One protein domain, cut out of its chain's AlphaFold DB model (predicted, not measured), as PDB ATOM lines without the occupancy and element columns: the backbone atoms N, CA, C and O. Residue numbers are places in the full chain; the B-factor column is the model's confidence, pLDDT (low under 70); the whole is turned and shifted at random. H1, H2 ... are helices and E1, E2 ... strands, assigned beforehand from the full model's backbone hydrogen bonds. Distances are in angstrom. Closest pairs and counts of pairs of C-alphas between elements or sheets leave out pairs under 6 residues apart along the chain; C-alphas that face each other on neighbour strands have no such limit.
ATOM      1  N   PRO A  65     244.564 104.159 249.548       81.00
ATOM      2  CA  PRO A  65     244.606 103.528 250.855       81.00
ATOM      3  C   PRO A  65     244.249 102.048 250.718       81.00
ATOM      4  O   PRO A  65     243.130 101.703 250.333       81.00
ATOM      5  N   GLU A  66     245.186 101.166 251.052       88.81
ATOM      6  CA  GLU A  66     244.909  99.737 251.093       88.81
ATOM      7  C   GLU A  66     244.163  99.405 252.390       88.81
ATOM      8  O   GLU A  66     244.283 100.091 253.405       88.81
ATOM      9  N   ARG A  67     243.368  98.337 252.382       94.00
ATOM     10  CA  ARG A  67     242.763  97.808 253.608       94.00
ATOM     11  C   ARG A  67     243.695  96.783 254.233       94.00
ATOM     12  O   ARG A  67     244.205  95.906 253.543       94.00
ATOM     13  N   ALA A  68     243.867  96.865 255.544       95.25
ATOM     14  CA  ALA A  68     244.601  95.895 256.336       95.25
ATOM     15  C   ALA A  68     243.703  95.308 257.431       95.25
ATOM     16  O   ALA A  68     242.768  95.952 257.907       95.25
ATOM     17  N   PHE A  69     243.989  94.075 257.841       96.94
ATOM     18  CA  PHE A  69     243.218  93.353 258.850       96.94
ATOM     19  C   PHE A  69     244.110  92.948 260.020       96.94
ATOM     20  O   PHE A  69     245.026  92.136 259.870       96.94
ATOM     21  N   CYS A  70     243.852  93.494 261.206       96.88
ATOM     22  CA  CYS A  70     244.624  93.147 262.392       96.88
ATOM     23  C   CYS A  70     244.259  91.746 262.895       96.88
ATOM     24  O   CYS A  70     243.091  91.437 263.128       96.88
ATOM     25  N   LEU A  71     245.263  90.901 263.135       96.56
ATOM     26  CA  LEU A  71     245.033  89.529 263.599       96.56
ATOM     27  C   LEU A  71     244.854  89.418 265.118       96.56
ATOM     28  O   LEU A  71     244.415  88.369 265.586       96.56
ATOM     29  N   SER A  72     245.174  90.467 265.881       95.81
ATOM     30  CA  SER A  72     244.985  90.479 267.337       95.81
ATOM     31  C   SER A  72     243.562  90.892 267.723       95.81
ATOM     32  O   SER A  72     242.918  90.200 268.503       95.81
ATOM     33  N   CYS A  73     243.035  91.979 267.148       95.31
ATOM     34  CA  CYS A  73     241.695  92.489 267.476       95.31
ATOM     35  C   CYS A  73     240.624  92.181 266.414       95.31
ATOM     36  O   CYS A  73     239.459  92.516 266.613       95.31
ATOM     37  N   ARG A  74     240.999  91.533 265.299       95.25
ATOM     38  CA  ARG A  74     240.101  91.134 264.198       95.25
ATOM     39  C   ARG A  74     239.342  92.293 263.545       95.25
ATOM     40  O   ARG A  74     238.263  92.082 262.997       95.25
ATOM     41  N   SER A  75     239.882  93.509 263.606       95.25
ATOM     42  CA  SER A  75     239.289  94.665 262.937       95.25
ATOM     43  C   SER A  75     240.106  95.112 261.734       95.25
ATOM     44  O   SER A  75     241.336  95.019 261.724       95.25
ATOM     45  N   GLU A  76     239.398  95.653 260.751       95.12
ATOM     46  CA  GLU A  76     239.983  96.311 259.590       95.12
ATOM     47  C   GLU A  76     240.468  97.722 259.937       95.12
ATOM     48  O   GLU A  76     239.894  98.397 260.797       95.12
ATOM     49  N   PHE A  77     241.519  98.169 259.258       94.38
ATOM     50  CA  PHE A  77     242.011  99.542 259.298       94.38
ATOM     51  C   PHE A  77     242.577  99.939 257.930       94.38
ATOM     52  O   PHE A  77     242.926  99.087 257.110       94.38
ATOM     53  N   THR A  78     242.625 101.240 257.658       92.12
ATOM     54  CA  THR A  78     243.239 101.773 256.439       92.12
ATOM     55  C   THR A  78     244.752 101.763 256.572       92.12
ATOM     56  O   THR A  78     245.286 102.106 257.619       92.12
ATOM     57  N   PHE A  79     245.439 101.399 255.503       86.25
ATOM     58  CA  PHE A  79     246.885 101.389 255.395       86.25
ATOM     59  C   PHE A  79     247.290 102.213 254.173       86.25
ATOM     60  O   PHE A  79     247.340 101.722 253.047       86.25
ATOM     61  N   SER A  80     247.552 103.495 254.404       87.00
ATOM     62  CA  SER A  80     248.148 104.400 253.417       87.00
ATOM     63  C   SER A  80     249.579 104.766 253.803       87.00
ATOM     64  O   SER A  80     250.476 104.817 252.960       87.00
ATOM     65  N   LEU A  81     249.805 104.959 255.104       88.50
ATOM     66  CA  LEU A  81     251.082 105.326 255.696       88.50
ATOM     67  C   LEU A  81     251.375 104.443 256.908       88.50
ATOM     68  O   LEU A  81     250.477 103.899 257.549       88.50
ATOM     69  N   LEU A  82     252.654 104.374 257.289       88.88
ATOM     70  CA  LEU A  82     253.070 103.699 258.522       88.88
ATOM     71  C   LEU A  82     252.334 104.252 259.753       88.88
ATOM     72  O   LEU A  82     252.006 103.494 260.660       88.88
ATOM     73  N   ASN A  83     252.029 105.555 259.761       90.50
ATOM     74  CA  ASN A  83     251.290 106.191 260.846       90.50
ATOM     75  C   ASN A  83     249.909 105.559 261.075       90.50
ATOM     76  O   ASN A  83     249.499 105.461 262.224       90.50
ATOM     77  N   ASP A  84     249.230 105.069 260.037       91.88
ATOM     78  CA  ASP A  84     247.915 104.440 260.203       91.88
ATOM     79  C   ASP A  84     248.019 103.130 260.996       91.88
ATOM     80  O   ASP A  84     247.182 102.840 261.852       91.88
ATOM     81  N   ILE A  85     249.099 102.366 260.775       92.75
ATOM     82  CA  ILE A  85     249.409 101.175 261.574       92.75
ATOM     83  C   ILE A  85     249.698 101.584 263.018       92.75
ATOM     84  O   ILE A  85     249.170 100.975 263.946       92.75
ATOM     85  N   ILE A  86     250.528 102.616 263.210       92.19
ATOM     86  CA  ILE A  86     250.881 103.108 264.546       92.19
ATOM     87  C   ILE A  86     249.607 103.481 265.308       92.19
ATOM     88  O   ILE A  86     249.395 102.958 266.397       92.19
ATOM     89  N   GLN A  87     248.745 104.322 264.729       92.88
ATOM     90  CA  GLN A  87     247.489 104.744 265.359       92.88
ATOM     91  C   GLN A  87     246.593 103.550 265.685       92.88
ATOM     92  O   GLN A  87     246.128 103.426 266.815       92.88
ATOM     93  N   HIS A  88     246.448 102.600 264.754       94.88
ATOM     94  CA  HIS A  88     245.656 101.399 264.993       94.88
ATOM     95  C   HIS A  88     246.072 100.658 266.272       94.88
ATOM     96  O   HIS A  88     245.204 100.278 267.055       94.88
ATOM     97  N   TYR A  89     247.378 100.460 266.486       92.12
ATOM     98  CA  TYR A  89     247.924  99.757 267.657       92.12
ATOM     99  C   TYR A  89     247.998 100.604 268.937       92.12
ATOM    100  O   TYR A  89     248.361 100.076 269.986       92.12
ATOM    101  N   LEU A  90     247.654 101.891 268.870       89.38
ATOM    102  CA  LEU A  90     247.517 102.762 270.041       89.38
ATOM    103  C   LEU A  90     246.074 102.871 270.517       89.38
ATOM    104  O   LEU A  90     245.826 102.902 271.720       89.38
ATOM    105  N   ASP A  91     245.130 102.911 269.582       90.69
ATOM    106  CA  ASP A  91     243.718 103.160 269.880       90.69
ATOM    107  C   ASP A  91     243.038 101.985 270.585       90.69
ATOM    108  O   ASP A  91     241.993 102.131 271.222       90.69
ATOM    109  N   ARG A  92     243.590 100.781 270.433       86.62
ATOM    110  CA  ARG A  92     243.025  99.550 270.985       86.62
ATOM    111  C   ARG A  92     244.119  98.748 271.665       86.62
ATOM    112  O   ARG A  92     245.298  98.908 271.384       86.62
ATOM    113  N   ARG A  93     243.709  97.858 272.568       88.81
ATOM    114  CA  ARG A  93     244.616  96.849 273.117       88.81
ATOM    115  C   ARG A  93     244.709  95.667 272.165       88.81
ATOM    116  O   ARG A  93     243.690  95.150 271.704       88.81
ATOM    117  N   HIS A  94     245.931  95.201 271.946       93.62
ATOM    118  CA  HIS A  94     246.234  94.064 271.086       93.62
ATOM    119  C   HIS A  94     247.154  93.103 271.814       93.62
ATOM    120  O   HIS A  94     248.099  93.526 272.474       93.62
ATOM    121  N   GLU A  95     246.902  91.809 271.646       93.81
ATOM    122  CA  GLU A  95     247.814  90.782 272.136       93.81
ATOM    123  C   GLU A  95     249.042  90.690 271.209       93.81
ATOM    124  O   GLU A  95     248.863  90.532 269.988       93.81
ATOM    125  N   PRO A  96     250.277  90.799 271.737       95.25
ATOM    126  CA  PRO A  96     251.498  90.597 270.963       95.25
ATOM    127  C   PRO A  96     251.639  89.142 270.504       95.25
ATOM    128  O   PRO A  96     251.306  88.209 271.225       95.25
ATOM    129  N   CYS A  97     252.185  88.928 269.308       95.94
ATOM    130  CA  CYS A  97     252.418  87.579 268.777       95.94
ATOM    131  C   CYS A  97     253.828  87.045 269.057       95.94
ATOM    132  O   CYS A  97     254.030  85.834 269.112       95.94
ATOM    133  N   CYS A  98     254.804  87.939 269.206       96.19
ATOM    134  CA  CYS A  98     256.192  87.620 269.513       96.19
ATOM    135  C   CYS A  98     256.909  88.872 270.044       96.19
ATOM    136  O   CYS A  98     256.284  89.917 270.264       96.19
ATOM    137  N   ARG A  99     258.220  88.759 270.282       96.75
ATOM    138  CA  ARG A  99     259.065  89.839 270.806       96.75
ATOM    139  C   ARG A  99     260.114  90.258 269.784       96.75
ATOM    140  O   ARG A  99     260.623  89.434 269.027       96.75
ATOM    141  N   CYS A 100     260.437  91.545 269.775       96.69
ATOM    142  CA  CYS A 100     261.449  92.113 268.900       96.69
ATOM    143  C   CYS A 100     262.844  91.684 269.350       96.69
ATOM    144  O   CYS A 100     263.240  91.938 270.482       96.69
ATOM    145  N   LEU A 101     263.638  91.137 268.430       96.25
ATOM    146  CA  LEU A 101     264.996  90.668 268.721       96.25
ATOM    147  C   LEU A 101     265.963  91.778 269.186       96.25
ATOM    148  O   LEU A 101     266.982  91.479 269.796       96.25
ATOM    149  N   TYR A 102     265.666  93.054 268.910       95.44
ATOM    150  CA  TYR A 102     266.582  94.178 269.171       95.44
ATOM    151  C   TYR A 102     266.283  94.983 270.436       95.44
ATOM    152  O   TYR A 102     267.135  95.733 270.917       95.44
ATOM    153  N   CYS A 103     265.045  94.963 270.913       95.00
ATOM    154  CA  CYS A 103     264.615  95.776 272.054       95.00
ATOM    155  C   CYS A 103     263.715  94.999 273.017       95.00
ATOM    156  O   CYS A 103     263.218  95.580 273.981       95.00
ATOM    157  N   ASP A 104     263.481  93.720 272.716       95.75
ATOM    158  CA  ASP A 104     262.588  92.829 273.440       95.75
ATOM    159  C   ASP A 104     261.153  93.378 273.569       95.75
ATOM    160  O   ASP A 104     260.404  93.036 274.474       95.75
ATOM    161  N   GLY A 105     260.748  94.276 272.670       94.62
ATOM    162  CA  GLY A 105     259.422  94.887 272.678       94.62
ATOM    163  C   GLY A 105     258.341  94.018 272.034       94.62
ATOM    164  O   GLY A 105     258.658  93.093 271.283       94.62
ATOM    165  N   PRO A 106     257.054  94.305 272.293       94.94
ATOM    166  CA  PRO A 106     255.942  93.548 271.733       94.94
ATOM    167  C   PRO A 106     255.850  93.743 270.215       94.94
ATOM    168  O   PRO A 106     255.917  94.871 269.723       94.94
ATOM    169  N   MET A 107     255.678  92.647 269.477       96.56
ATOM    170  CA  MET A 107     255.433  92.663 268.035       96.56
ATOM    171  C   MET A 107     254.018  92.198 267.715       96.56
ATOM    172  O   MET A 107     253.524  91.212 268.271       96.56
ATOM    173  N   TYR A 108     253.396  92.863 266.751       96.50
ATOM    174  CA  TYR A 108     252.035  92.585 266.316       96.50
ATOM    175  C   TYR A 108     252.002  92.135 264.863       96.50
ATOM    176  O   TYR A 108     252.949  92.365 264.114       96.50
ATOM    177  N   ARG A 109     250.903  91.498 264.454       96.75
ATOM    178  CA  ARG A 109     250.739  90.982 263.093       96.75
ATOM    179  C   ARG A 109     249.401  91.379 262.486       96.75
ATOM    180  O   ARG A 109     248.364  91.372 263.154       96.75
ATOM    181  N   TYR A 110     249.424  91.680 261.199       96.69
ATOM    182  CA  TYR A 110     248.251  92.041 260.410       96.69
ATOM    183  C   TYR A 110     248.333  91.401 259.021       96.69
ATOM    184  O   TYR A 110     249.400  90.955 258.606       96.69
ATOM    185  N   ARG A 111     247.204  91.311 258.320       96.88
ATOM    186  CA  ARG A 111     247.164  90.980 256.892       96.88
ATOM    187  C   ARG A 111     247.081  92.268 256.089       96.88
ATOM    188  O   ARG A 111     246.254  93.115 256.419       96.88
ATOM    189  N   ASP A 112     247.934  92.420 255.087       94.06
ATOM    190  CA  ASP A 112     247.862  93.544 254.150       94.06
ATOM    191  C   ASP A 112     246.756  93.345 253.095       94.06
ATOM    192  O   ASP A 112     246.063  92.321 253.084       94.06
ATOM    193  N   GLY A 113     246.595  94.320 252.191       89.25
ATOM    194  CA  GLY A 113     245.595  94.270 251.119       89.25
ATOM    195  C   GLY A 113     245.816  93.134 250.114       89.25
ATOM    196  O   GLY A 113     244.901  92.767 249.382       89.25
ATOM    197  N   LYS A 114     247.009  92.526 250.109       91.56
ATOM    198  CA  LYS A 114     247.373  91.366 249.281       91.56
ATOM    199  C   LYS A 114     247.194  90.043 250.032       91.56
ATOM    200  O   LYS A 114     247.540  88.985 249.507       91.56
ATOM    201  N   GLY A 115     246.679  90.090 251.261       91.94
ATOM    202  CA  GLY A 115     246.475  88.930 252.122       91.94
ATOM    203  C   GLY A 115     247.757  88.374 252.744       91.94
ATOM    204  O   GLY A 115     247.698  87.317 253.379       91.94
ATOM    205  N   GLN A 116     248.898  89.052 252.602       96.50
ATOM    206  CA  GLN A 116     250.162  88.619 253.193       96.50
ATOM    207  C   GLN A 116     250.226  89.010 254.665       96.50
ATOM    208  O   GLN A 116     249.751  90.071 255.071       96.50
ATOM    209  N   VAL A 117     250.819  88.135 255.479       96.62
ATOM    210  CA  VAL A 117     251.025  88.417 256.901       96.62
ATOM    211  C   VAL A 117     252.238  89.323 257.058       96.62
ATOM    212  O   VAL A 117     253.351  88.952 256.692       96.62
ATOM    213  N   GLN A 118     252.009  90.484 257.655       96.38
ATOM    214  CA  GLN A 118     253.017  91.480 257.981       96.38
ATOM    215  C   GLN A 118     253.175  91.599 259.495       96.38
ATOM    216  O   GLN A 118     252.245  91.317 260.259       96.38
ATOM    217  N   TYR A 119     254.352  92.054 259.917       95.88
ATOM    218  CA  TYR A 119     254.677  92.298 261.317       95.88
ATOM    219  C   TYR A 119     254.924  93.782 261.553       95.88
ATOM    220  O   TYR A 119     255.603  94.443 260.770       95.88
ATOM    221  N   TYR A 120     254.395  94.292 262.656       95.38
ATOM    222  CA  TYR A 120     254.559  95.673 263.073       95.38
ATOM    223  C   TYR A 120     255.151  95.750 264.479       95.38
ATOM    224  O   TYR A 120     254.705  95.067 265.406       95.38
ATOM    225  N   HIS A 121     256.158  96.606 264.616       95.31
ATOM    226  CA  HIS A 121     256.778  96.993 265.872       95.31
ATOM    227  C   HIS A 121     257.562  98.299 265.676       95.31
ATOM    228  O   HIS A 121     258.245  98.452 264.664       95.31
ATOM    229  N   ASP A 122     257.520  99.201 266.659       93.31
ATOM    230  CA  ASP A 122     258.335 100.420 266.686       93.31
ATOM    231  C   ASP A 122     259.323 100.388 267.866       93.31
ATOM    232  O   ASP A 122     258.979 100.653 269.022       93.31
ATOM    233  N   CYS A 123     260.589 100.088 267.555       93.69
ATOM    234  CA  CYS A 123     261.672 100.026 268.539       93.69
ATOM    235  C   CYS A 123     261.903 101.360 269.254       93.69
ATOM    236  O   CYS A 123     262.250 101.371 270.438       93.69
ATOM    237  N   GLN A 124     261.797 102.480 268.535       92.56
ATOM    238  CA  GLN A 124     262.093 103.799 269.093       92.56
ATOM    239  C   GLN A 124     261.019 104.190 270.097       92.56
ATOM    240  O   GLN A 124     261.331 104.662 271.192       92.56
ATOM    241  N   ARG A 125     259.761 103.933 269.741       89.56
ATOM    242  CA  ARG A 125     258.608 104.187 270.596       89.56
ATOM    243  C   ARG A 125     258.629 103.331 271.862       89.56
ATOM    244  O   ARG A 125     258.499 103.876 272.961       89.56
ATOM    245  N   TRP A 126     258.922 102.037 271.715       90.44
ATOM    246  CA  TRP A 126     259.037 101.097 272.832       90.44
ATOM    247  C   TRP A 126     260.144 101.481 273.819       90.44
ATOM    248  O   TRP A 126     259.901 101.577 275.022       90.44
ATOM    249  N   ARG A 127     261.357 101.760 273.322       91.00
ATOM    250  CA  ARG A 127     262.514 102.124 274.166       91.00
ATOM    251  C   ARG A 127     262.309 103.423 274.934       91.00
ATOM    252  O   ARG A 127     262.861 103.592 276.013       91.00
ATOM    253  N   ARG A 128     261.539 104.351 274.368       91.31
ATOM    254  CA  ARG A 128     261.176 105.616 275.017       91.31
ATOM    255  C   ARG A 128     259.958 105.484 275.932       91.31
ATOM    256  O   ARG A 128     259.543 106.481 276.509       91.31
ATOM    257  N   HIS A 129     259.385 104.283 276.052       84.12
ATOM    258  CA  HIS A 129     258.181 103.999 276.832       84.12
ATOM    259  C   HIS A 129     256.991 104.908 276.481       84.12
ATOM    260  O   HIS A 129     256.157 105.194 277.335       84.12
TER     261      HIS A 129
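Overview. This is residues 65 to 129 of the 134 residues of the protein "LIM zinc-binding domain-containing protein" of Anopheles coluzzii (UniProt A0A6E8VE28). Two hairpins, E1 with E2 and E3 with E4, join into one four-stranded sheet curled like part of a barrel, and helix H1 packs on it, mostly at E2. The short helix H2 lies off the sheet towards the other end of the elongated domain, which the long link of residues 92 to 105 also reaches. The 65 printed residues hold two named helices and four named strands, in the order E1, E2, H1, E3, E4, H2; the sheet runs E2, E1, E3, E4, antiparallel throughout, and the class is mixed. The whole is compact, with a radius of gyration of the C-alphas of 11.4 A and spans of 29 by 19 by 18 A.

Arrangement. E1, residues 66 to 70, and E2, residues 76 to 79, form an antiparallel hairpin; N 68 and O 77 are 2.9 A apart, within hydrogen-bond range. H1, residues 82 to 91, has its closest C-alphas to E2 at Asp 84 and Thr 78, 6.6 A apart. E3, residues 106 to 111, is antiparallel to E1, with N 69 and O 111 at 2.8 A. E2, H1 and E3 make a split strand-helix-strand unit, with E1 between its two strands and a right-handed crossover. E4, residues 117 to 120, forms a hairpin with E3, with N 110 and O 118 at 3.0 A. H1 is on this strongly twisted sheet, making two layers, at a height over the sheet of 7.0 A. H2, residues 123 to 127, is not on the sheet and is apart from H1. In H1 and H2 every O i to N i+4 pair is within hydrogen-bond range.

Along the chain. E1 begins at C-alpha 66 (244.909, 99.737, 251.093) and measures 13.1 A; E2 measures 9.5 A, H1 14.7 A, E3 17.4 A, E4 10.2 A and H2 6.1 A. H2 ends at C-alpha 127 (262.514, 102.124, 274.166).

Size, cuts and confidence. The C-alphas farthest apart, those of Lys 114 and Arg 128, are 32.5 A apart. The printed part has no cut; the link from H1 to E3 is long, and its residues 98 to 99 pair with 106 to 107 of E3. No printed residue has a pLDDT under 70.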